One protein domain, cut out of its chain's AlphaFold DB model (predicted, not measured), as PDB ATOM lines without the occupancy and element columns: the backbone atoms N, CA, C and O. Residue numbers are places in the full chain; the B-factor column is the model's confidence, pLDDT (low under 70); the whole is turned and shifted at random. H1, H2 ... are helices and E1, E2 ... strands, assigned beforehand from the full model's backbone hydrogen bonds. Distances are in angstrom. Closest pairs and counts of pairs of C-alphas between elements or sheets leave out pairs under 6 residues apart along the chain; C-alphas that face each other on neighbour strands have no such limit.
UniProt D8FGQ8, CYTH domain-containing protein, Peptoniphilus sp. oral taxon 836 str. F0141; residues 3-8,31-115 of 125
ATOM      1  N   ARG A   3     -49.673  54.832 -13.806       90.94
ATOM      2  CA  ARG A   3     -50.883  54.793 -14.642       90.94
ATOM      3  C   ARG A   3     -50.487  54.429 -16.067       90.94
ATOM      4  O   ARG A   3     -49.561  55.027 -16.609       90.94
ATOM      5  N   GLU A   4     -51.211  53.502 -16.675       89.75
ATOM      6  CA  GLU A   4     -50.961  53.008 -18.028       89.75
ATOM      7  C   GLU A   4     -52.219  53.163 -18.887       89.75
ATOM      8  O   GLU A   4     -53.306  52.744 -18.485       89.75
ATOM      9  N   ILE A   5     -52.056  53.735 -20.085       88.81
ATOM     10  CA  ILE A   5     -53.092  53.795 -21.122       88.81
ATOM     11  C   ILE A   5     -52.624  52.929 -22.296       88.81
ATOM     12  O   ILE A   5     -51.627  53.247 -22.941       88.81
ATOM     13  N   GLU A   6     -53.340  51.841 -22.578       88.88
ATOM     14  CA  GLU A   6     -52.996  50.865 -23.623       88.88
ATOM     15  C   GLU A   6     -54.097  50.805 -24.695       88.88
ATOM     16  O   GLU A   6     -55.284  50.643 -24.390       88.88
ATOM     17  N   LEU A   7     -53.693  50.861 -25.969       88.75
ATOM     18  CA  LEU A   7     -54.548  50.573 -27.122       88.75
ATOM     19  C   LEU A   7     -54.122  49.241 -27.749       88.75
ATOM     20  O   LEU A   7     -52.971  49.075 -28.143       88.75
ATOM     21  N   LYS A   8     -55.064  48.300 -27.887       86.25
ATOM     22  CA  LYS A   8     -54.812  47.016 -28.551       86.25
ATOM     23  C   LYS A   8     -55.414  47.011 -29.952       86.25
ATOM     24  O   LYS A   8     -56.633  46.979 -30.096       86.25
ATOM     25  N   GLU A  31     -35.879  44.202 -28.198       84.31
ATOM     26  CA  GLU A  31     -36.858  43.142 -27.977       84.31
ATOM     27  C   GLU A  31     -36.807  42.658 -26.529       84.31
ATOM     28  O   GLU A  31     -35.770  42.684 -25.863       84.31
ATOM     29  N   GLU A  32     -37.948  42.207 -26.030       86.31
ATOM     30  CA  GLU A  32     -38.071  41.626 -24.702       86.31
ATOM     31  C   GLU A  32     -38.905  40.351 -24.784       86.31
ATOM     32  O   GLU A  32     -40.048  40.371 -25.248       86.31
ATOM     33  N   HIS A  33     -38.348  39.254 -24.276       88.38
ATOM     34  CA  HIS A  33     -39.089  38.017 -24.081       88.38
ATOM     35  C   HIS A  33     -39.743  38.026 -22.704       88.38
ATOM     36  O   HIS A  33     -39.102  38.336 -21.699       88.38
ATOM     37  N   GLN A  34     -41.022  37.662 -22.644       90.50
ATOM     38  CA  GLN A  34     -41.774  37.646 -21.396       90.50
ATOM     39  C   GLN A  34     -42.522  36.331 -21.186       90.50
ATOM     40  O   GLN A  34     -43.246  35.857 -22.058       90.50
ATOM     41  N   GLU A  35     -42.471  35.820 -19.962       92.25
ATOM     42  CA  GLU A  35     -43.367  34.774 -19.477       92.25
ATOM     43  C   GLU A  35     -44.296  35.368 -18.418       92.25
ATOM     44  O   GLU A  35     -43.853  36.050 -17.494       92.25
ATOM     45  N   ASN A  36     -45.604  35.140 -18.551       93.69
ATOM     46  CA  ASN A  36     -46.598  35.692 -17.633       93.69
ATOM     47  C   ASN A  36     -47.339  34.562 -16.911       93.69
ATOM     48  O   ASN A  36     -47.893  33.666 -17.543       93.69
ATOM     49  N   ILE A  37     -47.424  34.645 -15.587       96.06
ATOM     50  CA  ILE A  37     -48.196  33.731 -14.743       96.06
ATOM     51  C   ILE A  37     -49.285  34.553 -14.062       96.06
ATOM     52  O   ILE A  37     -48.994  35.369 -13.190       96.06
ATOM     53  N   ARG A  38     -50.548  34.366 -14.453       96.50
ATOM     54  CA  ARG A  38     -51.675  35.016 -13.769       96.50
ATOM     55  C   ARG A  38     -52.043  34.240 -12.519       96.50
ATOM     56  O   ARG A  38     -52.151  33.016 -12.564       96.50
ATOM     57  N   ILE A  39     -52.285  34.973 -11.442       97.31
ATOM     58  CA  ILE A  39     -52.595  34.421 -10.128       97.31
ATOM     59  C   ILE A  39     -54.048  34.746  -9.792       97.31
ATOM     60  O   ILE A  39     -54.526  35.859 -10.026       97.31
ATOM     61  N   ASN A  40     -54.770  33.764  -9.267       97.31
ATOM     62  CA  ASN A  40     -56.110  33.942  -8.728       97.31
ATOM     63  C   ASN A  40     -56.324  32.979  -7.547       97.31
ATOM     64  O   ASN A  40     -55.437  32.205  -7.194       97.31
ATOM     65  N   SER A  41     -57.505  33.017  -6.946       96.38
ATOM     66  CA  SER A  41     -57.876  32.166  -5.818       96.38
ATOM     67  C   SER A  41     -59.253  31.540  -6.033       96.38
ATOM     68  O   SER A  41     -60.121  32.106  -6.705       96.38
ATOM     69  N   THR A  42     -59.477  30.350  -5.486       91.31
ATOM     70  CA  THR A  42     -60.809  29.759  -5.324       91.31
ATOM     71  C   THR A  42     -61.634  30.497  -4.270       91.31
ATOM     72  O   THR A  42     -62.790  30.817  -4.557       91.31
ATOM     73  N   GLY A  43     -61.039  30.797  -3.109       87.56
ATOM     74  CA  GLY A  43     -61.691  31.437  -1.958       87.56
ATOM     75  C   GLY A  43     -61.753  32.966  -2.031       87.56
ATOM     76  O   GLY A  43     -62.774  33.558  -1.693       87.56
ATOM     77  N   HIS A  44     -60.707  33.609  -2.555       87.69
ATOM     78  CA  HIS A  44     -60.587  35.069  -2.663       87.69
ATOM     79  C   HIS A  44     -60.411  35.506  -4.118       87.69
ATOM     80  O   HIS A  44     -59.375  36.038  -4.523       87.69
ATOM     81  N   LYS A  45     -61.428  35.224  -4.941       94.19
ATOM     82  CA  LYS A  45     -61.388  35.490  -6.385       94.19
ATOM     83  C   LYS A  45     -61.075  36.957  -6.681       94.19
ATOM     84  O   LYS A  45     -61.815  37.854  -6.286       94.19
ATOM     85  N   ILE A  46     -60.045  37.178  -7.492       95.50
ATOM     86  CA  ILE A  46     -59.788  38.464  -8.137       95.50
ATOM     87  C   ILE A  46     -60.681  38.526  -9.376       95.50
ATOM     88  O   ILE A  46     -60.500  37.765 -10.334       95.50
ATOM     89  N   TYR A  47     -61.686  39.400  -9.340       94.00
ATOM     90  CA  TYR A  47     -62.597  39.603 -10.461       94.00
ATOM     91  C   TYR A  47     -61.947  40.481 -11.528       94.00
ATOM     92  O   TYR A  47     -61.410  41.538 -11.216       94.00
ATOM     93  N   LYS A  48     -62.100  40.102 -12.802       89.50
ATOM     94  CA  LYS A  48     -61.517  40.826 -13.947       89.50
ATOM     95  C   LYS A  48     -61.860  42.323 -13.971       89.50
ATOM     96  O   LYS A  48     -61.029  43.115 -14.387       89.50
ATOM     97  N   LYS A  49     -63.064  42.694 -13.517       91.31
ATOM     98  CA  LYS A  49     -63.515  44.094 -13.427       91.31
ATOM     99  C   LYS A  49     -62.716  44.942 -12.431       91.31
ATOM    100  O   LYS A  49     -62.738  46.150 -12.540       91.31
ATOM    101  N   VAL A  50     -62.086  44.305 -11.442       93.94
ATOM    102  CA  VAL A  50     -61.200  44.966 -10.474       93.94
ATOM    103  C   VAL A  50     -59.787  45.013 -11.037       93.94
ATOM    104  O   VAL A  50     -59.085  45.999 -10.880       93.94
ATOM    105  N   GLY A  51     -59.359  43.934 -11.691       95.00
ATOM    106  CA  GLY A  51     -58.002  43.827 -12.189       95.00
ATOM    107  C   GLY A  51     -57.517  42.391 -12.273       95.00
ATOM    108  O   GLY A  51     -58.306  41.439 -12.324       95.00
ATOM    109  N   TYR A  52     -56.198  42.228 -12.278       96.12
ATOM    110  CA  TYR A  52     -55.557  40.924 -12.166       96.12
ATOM    111  C   TYR A  52     -54.157  41.011 -11.554       96.12
ATOM    112  O   TYR A  52     -53.433  41.988 -11.738       96.12
ATOM    113  N   LEU A  53     -53.763  39.935 -10.873       97.50
ATOM    114  CA  LEU A  53     -52.420  39.738 -10.340       97.50
ATOM    115  C   LEU A  53     -51.598  38.877 -11.304       97.50
ATOM    116  O   LEU A  53     -52.095  37.870 -11.824       97.50
ATOM    117  N   ARG A  54     -50.338  39.248 -11.536       96.56
ATOM    118  CA  ARG A  54     -49.400  38.445 -12.325       96.56
ATOM    119  C   ARG A  54     -47.990  38.440 -11.751       96.56
ATOM    120  O   ARG A  54     -47.515  39.453 -11.251       96.56
ATOM    121  N   ILE A  55     -47.308  37.321 -11.952       97.69
ATOM    122  CA  ILE A  55     -45.851  37.270 -12.037       97.69
ATOM    123  C   ILE A  55     -45.471  37.424 -13.510       97.69
ATOM    124  O   ILE A  55     -46.044  36.754 -14.372       97.69
ATOM    125  N   ARG A  56     -44.511  38.295 -13.805       95.69
ATOM    126  CA  ARG A  56     -43.889  38.430 -15.122       95.69
ATOM    127  C   ARG A  56     -42.397  38.172 -14.996       95.69
ATOM    128  O   ARG A  56     -41.719  38.877 -14.258       95.69
ATOM    129  N   VAL A  57     -41.894  37.217 -15.760       95.00
ATOM    130  CA  VAL A  57     -40.462  36.993 -15.952       95.00
ATOM    131  C   VAL A  57     -40.084  37.637 -17.276       95.00
ATOM    132  O   VAL A  57     -40.605  37.243 -18.313       95.00
ATOM    133  N   SER A  58     -39.236  38.657 -17.232       92.88
ATOM    134  CA  SER A  58     -38.735  39.361 -18.412       92.88
ATOM    135  C   SER A  58     -37.284  38.984 -18.674       92.88
ATOM    136  O   SER A  58     -36.492  38.891 -17.734       92.88
ATOM    137  N   GLN A  59     -36.944  38.792 -19.946       92.31
ATOM    138  CA  GLN A  59     -35.583  38.638 -20.424       92.31
ATOM    139  C   GLN A  59     -35.309  39.611 -21.573       92.31
ATOM    140  O   GLN A  59     -35.952  39.550 -22.622       92.31
ATOM    141  N   LYS A  60     -34.321  40.485 -21.373       89.62
ATOM    142  CA  LYS A  60     -33.880  41.495 -22.338       89.62
ATOM    143  C   LYS A  60     -32.376  41.713 -22.217       89.62
ATOM    144  O   LYS A  60     -31.864  41.811 -21.104       89.62
ATOM    145  N   ASP A  61     -31.666  41.765 -23.342       89.56
ATOM    146  CA  ASP A  61     -30.213  42.011 -23.403       89.56
ATOM    147  C   ASP A  61     -29.391  41.104 -22.461       89.56
ATOM    148  O   ASP A  61     -28.474  41.540 -21.766       89.56
ATOM    149  N   GLY A  62     -29.778  39.824 -22.368       89.44
ATOM    150  CA  GLY A  62     -29.145  38.840 -21.479       89.44
ATOM    151  C   GLY A  62     -29.461  39.008 -19.986       89.44
ATOM    152  O   GLY A  62     -29.015  38.195 -19.178       89.44
ATOM    153  N   LYS A  63     -30.249  40.017 -19.597       93.38
ATOM    154  CA  LYS A  63     -30.695  40.241 -18.217       93.38
ATOM    155  C   LYS A  63     -32.082  39.660 -18.004       93.38
ATOM    156  O   LYS A  63     -32.972  39.853 -18.829       93.38
ATOM    157  N   LYS A  64     -32.263  38.988 -16.869       95.12
ATOM    158  CA  LYS A  64     -33.548  38.451 -16.415       95.12
ATOM    159  C   LYS A  64     -34.027  39.234 -15.197       95.12
ATOM    160  O   LYS A  64     -33.265  39.389 -14.248       95.12
ATOM    161  N   ILE A  65     -35.270  39.709 -15.219       97.06
ATOM    162  CA  ILE A  65     -35.897  40.415 -14.094       97.06
ATOM    163  C   ILE A  65     -37.298  39.846 -13.872       97.06
ATOM    164  O   ILE A  65     -38.064  39.683 -14.826       97.06
ATOM    165  N   ASN A  66     -37.647  39.561 -12.617       97.75
ATOM    166  CA  ASN A  66     -38.997  39.139 -12.254       97.75
ATOM    167  C   ASN A  66     -39.779  40.311 -11.658       97.75
ATOM    168  O   ASN A  66     -39.256  41.080 -10.852       97.75
ATOM    169  N   TYR A  67     -41.048  40.412 -12.036       97.88
ATOM    170  CA  TYR A  67     -41.971  41.444 -11.590       97.88
ATOM    171  C   TYR A  67     -43.227  40.816 -11.012       97.88
ATOM    172  O   TYR A  67     -43.805  39.908 -11.614       97.88
ATOM    173  N   LEU A  68     -43.673  41.318  -9.865       98.44
ATOM    174  CA  LEU A  68     -45.008  41.060  -9.349       98.44
ATOM    175  C   LEU A  68     -45.834  42.312  -9.603       98.44
ATOM    176  O   LEU A  68     -45.459  43.387  -9.144       98.44
ATOM    177  N   THR A  69     -46.947  42.163 -10.314       97.94
ATOM    178  CA  THR A  69     -47.815  43.285 -10.675       97.94
ATOM    179  C   THR A  69     -49.263  42.965 -10.358       97.94
ATOM    180  O   THR A  69     -49.804  41.982 -10.874       97.94
ATOM    181  N   PHE A  70     -49.920  43.834  -9.593       97.75
ATOM    182  CA  PHE A  70     -51.377  43.941  -9.616       97.75
ATOM    183  C   PHE A  70     -51.768  45.065 -10.583       97.75
ATOM    184  O   PHE A  70     -51.415  46.221 -10.349       97.75
ATOM    185  N   LYS A  71     -52.454  44.719 -11.678       96.38
ATOM    186  CA  LYS A  71     -53.045  45.691 -12.606       96.38
ATOM    187  C   LYS A  71     -54.484  45.954 -12.176       96.38
ATOM    188  O   LYS A  71     -55.332  45.088 -12.391       96.38
ATOM    189  N   GLU A  72     -54.743  47.103 -11.569       96.31
ATOM    190  CA  GLU A  72     -56.089  47.588 -11.264       96.31
ATOM    191  C   GLU A  72     -56.719  48.181 -12.528       96.31
ATOM    192  O   GLU A  72     -56.112  49.025 -13.185       96.31
ATOM    193  N   ASN A  73     -57.922  47.728 -12.875       94.19
ATOM    194  CA  ASN A  73     -58.658  48.214 -14.038       94.19
ATOM    195  C   ASN A  73     -59.516  49.419 -13.634       94.19
ATOM    196  O   ASN A  73     -60.428  49.273 -12.820       94.19
ATOM    197  N   LEU A  74     -59.232  50.588 -14.214       90.88
ATOM    198  CA  LEU A  74     -60.037  51.793 -14.018       90.88
ATOM    199  C   LEU A  74     -61.142  51.904 -15.069       90.88
ATOM    200  O   LEU A  74     -62.292  52.200 -14.742       90.88
ATOM    201  N   SER A  75     -60.794  51.698 -16.342       88.62
ATOM    202  CA  SER A  75     -61.757  51.679 -17.439       88.62
ATOM    203  C   SER A  75     -61.230  50.906 -18.648       88.62
ATOM    204  O   SER A  75     -60.028  50.853 -18.892       88.62
ATOM    205  N   ASP A  76     -62.155  50.358 -19.437       83.12
ATOM    206  CA  ASP A  76     -61.877  49.713 -20.729       83.12
ATOM    207  C   ASP A  76     -62.659  50.395 -21.878       83.12
ATOM    208  O   ASP A  76     -62.933  49.790 -22.917       83.12
ATOM    209  N   ILE A  77     -63.096  51.647 -21.684       82.94
ATOM    210  CA  ILE A  77     -63.864  52.389 -22.692       82.94
ATOM    211  C   ILE A  77     -62.876  52.995 -23.692       82.94
ATOM    212  O   ILE A  77     -62.153  53.930 -23.363       82.94
ATOM    213  N   ASN A  78     -62.873  52.480 -24.926       82.44
ATOM    214  CA  ASN A  78     -61.984  52.839 -26.050       82.44
ATOM    215  C   ASN A  78     -60.498  52.487 -25.858       82.44
ATOM    216  O   ASN A  78     -59.849  52.038 -26.801       82.44
ATOM    217  N   VAL A  79     -59.970  52.660 -24.651       86.38
ATOM    218  CA  VAL A  79     -58.604  52.321 -24.244       86.38
ATOM    219  C   VAL A  79     -58.653  51.551 -22.934       86.38
ATOM    220  O   VAL A  79     -59.619  51.664 -22.181       86.38
ATOM    221  N   ARG A  80     -57.609  50.773 -22.652       88.56
ATOM    222  CA  ARG A  80     -57.429  50.193 -21.321       88.56
ATOM    223  C   ARG A  80     -56.697  51.199 -20.452       88.56
ATOM    224  O   ARG A  80     -55.555  51.532 -20.755       88.56
ATOM    225  N   ASP A  81     -57.337  51.643 -19.385       91.75
ATOM    226  CA  ASP A  81     -56.771  52.546 -18.385       91.75
ATOM    227  C   ASP A  81     -56.586  51.768 -17.085       91.75
ATOM    228  O   ASP A  81     -57.556  51.272 -16.502       91.75
ATOM    229  N   ASN A  82     -55.334  51.601 -16.667       94.31
ATOM    230  CA  ASN A  82     -54.986  50.784 -15.510       94.31
ATOM    231  C   ASN A  82     -54.059  51.534 -14.556       94.31
ATOM    232  O   ASN A  82     -53.235  52.347 -14.977       94.31
ATOM    233  N   ILE A  83     -54.140  51.185 -13.272       95.56
ATOM    234  CA  ILE A  83     -53.090  51.478 -12.295       95.56
ATOM    235  C   ILE A  83     -52.282  50.201 -12.072       95.56
ATOM    236  O   ILE A  83     -52.821  49.155 -11.715       95.56
ATOM    237  N   GLU A  84     -50.971  50.275 -12.274       96.75
ATOM    238  CA  GLU A  84     -50.051  49.192 -11.961       96.75
ATOM    239  C   GLU A  84     -49.382  49.382 -10.596       96.75
ATOM    240  O   GLU A  84     -48.691  50.374 -10.319       96.75
ATOM    241  N   HIS A  85     -49.516  48.357  -9.759       97.25
ATOM    242  CA  HIS A  85     -48.745  48.181  -8.535       97.25
ATOM    243  C   HIS A  85     -47.691  47.106  -8.781       97.25
ATOM    244  O   HIS A  85     -47.991  45.915  -8.685       97.25
ATOM    245  N   THR A  86     -46.477  47.537  -9.126       97.56
ATOM    246  CA  THR A  86     -45.385  46.656  -9.559       97.56
ATOM    247  C   THR A  86     -44.190  46.726  -8.610       97.56
ATOM    248  O   THR A  86     -43.768  47.814  -8.221       97.56
ATOM    249  N   ILE A  87     -43.627  45.563  -8.277       97.88
ATOM    250  CA  ILE A  87     -42.338  45.407  -7.586       97.88
ATOM    251  C   ILE A  87     -41.458  44.394  -8.323       97.88
ATOM    252  O   ILE A  87     -41.965  43.581  -9.101       97.88
ATOM    253  N   THR A  88     -40.156  44.405  -8.042       98.12
ATOM    254  CA  THR A  88     -39.219  43.347  -8.445       98.12
ATOM    255  C   THR A  88     -38.981  42.356  -7.311       98.12
ATOM    256  O   THR A  88     -39.113  42.714  -6.141       98.12
ATOM    257  N   PHE A  89     -38.620  41.120  -7.650       98.06
ATOM    258  CA  PHE A  89     -38.285  40.077  -6.678       98.06
ATOM    259  C   PHE A  89     -37.357  39.018  -7.299       98.06
ATOM    260  O   PHE A  89     -37.259  38.908  -8.525       98.06
ATOM    261  N   ASP A  90     -36.722  38.205  -6.457       97.38
ATOM    262  CA  ASP A  90     -35.628  37.331  -6.899       97.38
ATOM    263  C   ASP A  90     -36.075  35.896  -7.227       97.38
ATOM    264  O   ASP A  90     -35.650  35.340  -8.241       97.38
ATOM    265  N   ASP A  91     -36.977  35.310  -6.430       97.56
ATOM    266  CA  ASP A  91     -37.385  33.902  -6.553       97.56
ATOM    267  C   ASP A  91     -38.881  33.737  -6.885       97.56
ATOM    268  O   ASP A  91     -39.770  34.133  -6.129       97.56
ATOM    269  N   VAL A  92     -39.158  33.133  -8.044       96.88
ATOM    270  CA  VAL A  92     -40.518  32.872  -8.546       96.88
ATOM    271  C   VAL A  92     -41.217  31.768  -7.766       96.88
ATOM    272  O   VAL A  92     -42.416  31.887  -7.504       96.88
ATOM    273  N   GLU A  93     -40.515  30.697  -7.408       97.50
ATOM    274  CA  GLU A  93     -41.139  29.569  -6.722       97.50
ATOM    275  C   GLU A  93     -41.436  29.909  -5.267       97.50
ATOM    276  O   GLU A  93     -42.531  29.600  -4.793       97.50
ATOM    277  N   GLU A  94     -40.545  30.638  -4.597       98.19
ATOM    278  CA  GLU A  94     -40.800  31.064  -3.222       98.19
ATOM    279  C   GLU A  94     -41.962  32.060  -3.143       98.19
ATOM    280  O   GLU A  94     -42.867  31.908  -2.320       98.19
ATOM    281  N   LEU A  95     -42.043  33.012  -4.079       98.06
ATOM    282  CA  LEU A  95     -43.193  33.912  -4.151       98.06
ATOM    283  C   LEU A  95     -44.506  33.148  -4.405       98.06
ATOM    284  O   LEU A  95     -45.537  33.453  -3.800       98.06
ATOM    285  N   LYS A  96     -44.489  32.119  -5.264       97.56
ATOM    286  CA  LYS A  96     -45.655  31.246  -5.486       97.56
ATOM    287  C   LYS A  96     -46.024  30.462  -4.227       97.56
ATOM    288  O   LYS A  96     -47.216  30.284  -3.976       97.56
ATOM    289  N   ASN A  97     -45.051  29.998  -3.443       97.75
ATOM    290  CA  ASN A  97     -45.302  29.312  -2.175       97.75
ATOM    291  C   ASN A  97     -45.986  30.243  -1.172       97.75
ATOM    292  O   ASN A  97     -47.025  29.871  -0.626       97.75
ATOM    293  N   ILE A  98     -45.494  31.476  -1.022       97.50
ATOM    294  CA  ILE A  98     -46.144  32.511  -0.204       97.50
ATOM    295  C   ILE A  98     -47.592  32.725  -0.662       97.50
ATOM    296  O   ILE A  98     -48.511  32.688   0.153       97.50
ATOM    297  N   PHE A  99     -47.835  32.873  -1.968       96.88
ATOM    298  CA  PHE A  99     -49.194  33.048  -2.488       96.88
ATOM    299  C   PHE A  99     -50.121  31.870  -2.185       96.88
ATOM    300  O   PHE A  99     -51.264  32.094  -1.786       96.88
ATOM    301  N   LYS A 100     -49.639  30.629  -2.310       95.62
ATOM    302  CA  LYS A 100     -50.414  29.437  -1.930       95.62
ATOM    303  C   LYS A 100     -50.766  29.449  -0.442       95.62
ATOM    304  O   LYS A 100     -51.913  29.170  -0.105       95.62
ATOM    305  N   LEU A 101     -49.817  29.808   0.429       95.88
ATOM    306  CA  LEU A 101     -50.046  29.931   1.877       95.88
ATOM    307  C   LEU A 101     -51.076  31.021   2.210       95.88
ATOM    308  O   LEU A 101     -51.852  30.867   3.148       95.88
ATOM    309  N   LEU A 102     -51.131  32.086   1.406       94.81
ATOM    310  CA  LEU A 102     -52.138  33.147   1.496       94.81
ATOM    311  C   LEU A 102     -53.480  32.788   0.824       94.81
ATOM    312  O   LEU A 102     -54.391  33.613   0.794       94.81
ATOM    313  N   GLY A 103     -53.627  31.577   0.275       95.12
ATOM    314  CA  GLY A 103     -54.869  31.097  -0.336       95.12
ATOM    315  C   GLY A 103     -55.047  31.434  -1.821       95.12
ATOM    316  O   GLY A 103     -56.135  31.236  -2.364       95.12
ATOM    317  N   TYR A 104     -54.012  31.916  -2.512       96.81
ATOM    318  CA  TYR A 104     -54.001  32.073  -3.969       96.81
ATOM    319  C   TYR A 104     -53.505  30.787  -4.634       96.81
ATOM    320  O   TYR A 104     -52.313  30.573  -4.846       96.81
ATOM    321  N   ASP A 105     -54.451  29.906  -4.939       94.75
ATOM    322  CA  ASP A 105     -54.230  28.522  -5.361       94.75
ATOM    323  C   ASP A 105     -54.297  28.305  -6.883       94.75
ATOM    324  O   ASP A 105     -54.068  27.194  -7.364       94.75
ATOM    325  N   LYS A 106     -54.587  29.347  -7.673       97.12
ATOM    326  CA  LYS A 106     -54.730  29.245  -9.132       97.12
ATOM    327  C   LYS A 106     -53.624  29.988  -9.860       97.12
ATOM    328  O   LYS A 106     -53.532  31.210  -9.772       97.12
ATOM    329  N   PHE A 107     -52.862  29.249 -10.664       96.88
ATOM    330  CA  PHE A 107     -51.772  29.771 -11.484       96.88
ATOM    331  C   PHE A 107     -52.016  29.426 -12.953       96.88
ATOM    332  O   PHE A 107     -52.117  28.254 -13.314       96.88
ATOM    333  N   TYR A 108     -52.106  30.448 -13.799       95.50
ATOM    334  CA  TYR A 108     -52.345  30.307 -15.233       95.50
ATOM    335  C   TYR A 108     -51.125  30.786 -16.009       95.50
ATOM    336  O   TYR A 108     -50.797  31.974 -15.985       95.50
ATOM    337  N   TYR A 109     -50.472  29.865 -16.709       92.44
ATOM    338  CA  TYR A 109     -49.258  30.139 -17.468       92.44
ATOM    339  C   TYR A 109     -49.628  30.629 -18.867       92.44
ATOM    340  O   TYR A 109     -50.125  29.877 -19.702       92.44
ATOM    341  N   GLY A 110     -49.409  31.917 -19.106       80.38
ATOM    342  CA  GLY A 110     -49.484  32.524 -20.422       80.38
ATOM    343  C   GLY A 110     -48.109  32.485 -21.068       80.38
ATOM    344  O   GLY A 110     -47.266  33.335 -20.781       80.38
ATOM    345  N   LYS A 111     -47.896  31.518 -21.962       60.91
ATOM    346  CA  LYS A 111     -46.727  31.511 -22.842       60.91
ATOM    347  C   LYS A 111     -47.038  32.381 -24.059       60.91
ATOM    348  O   LYS A 111     -47.367  31.879 -25.126       60.91
ATOM    349  N   ASN A 112     -47.005  33.697 -23.874       55.41
ATOM    350  CA  ASN A 112     -46.946  34.593 -25.020       55.41
ATOM    351  C   ASN A 112     -45.486  34.643 -25.460       55.41
ATOM    352  O   ASN A 112     -44.695  35.373 -24.877       55.41
ATOM    353  N   ILE A 113     -45.138  33.875 -26.492       51.56
ATOM    354  CA  ILE A 113     -43.965  34.190 -27.314       51.56
ATOM    355  C   ILE A 113     -44.383  35.411 -28.140       51.56
ATOM    356  O   ILE A 113     -44.821  35.291 -29.277       51.56
ATOM    357  N   GLY A 114     -44.442  36.564 -27.483       55.22
ATOM    358  CA  GLY A 114     -44.723  37.844 -28.105       55.22
ATOM    359  C   GLY A 114     -43.444  38.651 -28.066       55.22
ATOM    360  O   GLY A 114     -42.870  38.824 -26.993       55.22
ATOM    361  N   GLU A 115     -42.993  39.112 -29.221       61.62
ATOM    362  CA  GLU A 115     -41.951  40.124 -29.305       61.62
ATOM    363  C   GLU A 115     -42.564  41.445 -28.830       61.62
ATOM    364  O   GLU A 115     -43.466  41.995 -29.464       61.62
TER     365      GLU A 115
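This is residues 3 to 8 and 31 to 115 of the 125 residues of the protein "CYTH domain-containing protein" of Peptoniphilus sp. oral taxon 836 str. F0141 (UniProt D8FGQ8). The domain is one strongly twisted sheet of six strands, with a single short helix, H1, packed on it where E2, E3, E4 and E6 come near. The strands E3, E4 and E5 bend partway along, and the short strand E1 makes the edge of the sheet at the other side from E6. The printed part has 91 residues, with six named strands and one named helix in the order E1 E2 E3 E4 E5 H1 E6; across the sheet the order is E1 E5 E4 E3 E2 E6, antiparallel throughout, and the class is mostly strand. The whole is compact, with a radius of gyration of the C-alphas of 13.8 A, and only just flat, with spans of 39 by 38 by 21 A.

E1, residues 3 to 6, is an edge strand, antiparallel to E5, residues 80 to 89; N 4 and O 82 are 2.9 A apart, within hydrogen-bond range. E2, residues 33 to 40, E3, residues 51 to 60, E4, residues 63 to 75, and E5 form a meander, each strand the antiparallel neighbour of the one before, and each pair in turn is a hairpin. Within hydrogen-bond range are N 37 and O 55 of E2 and E3, 2.8 A, N 56 and O 67 of E3 and E4, 2.8 A, and N 72 and O 83 of E4 and E5, 2.8 A. E3 bends by 55 degrees at residue 55, E4 by 56 degrees at residue 68 and E5 by 56 degrees at residue 83. H1, residues 92 to 101, is on the sheet at a height of 8.0 A, but over none of its strands, only just: 2 of its C-alphas fall on E4 and 2 on E3. The closest C-alphas of H1 and E4 are those of Val 92 and Asn 66, 7.4 A. Every O i to N i+4 pair in H1 is within hydrogen-bond range. E6, residues 106 to 110, is the other edge strand, antiparallel to E2, with N 108 and O 38 at 2.8 A; H1 and E6 are near each other, with 6 pairs of C-alphas within 10 A. E5 and E6 are apart.

E1 begins at C-alpha 3, (-50.883, 54.793, -14.642). E2 is 23.3 A long, E3 26.3 A, E4 33.1 A, E5 26.1 A and H1 14.4 A. E4 ends at C-alpha 75, (-61.757, 51.679, -17.439), and E6 at C-alpha 110, (-49.484, 32.524, -20.422).

The C-alphas farthest apart are those of Gly 43 and Asp 61, 39.5 A. Residues 9 to 30 are not printed; C-alphas 8 and 31 are 18.4 A apart across this cut. Of the links that are printed whole, E2 to E3 is short and the others are tight. Mean pLDDT of the printed part is 91.6, with residues 111 to 115 under 70.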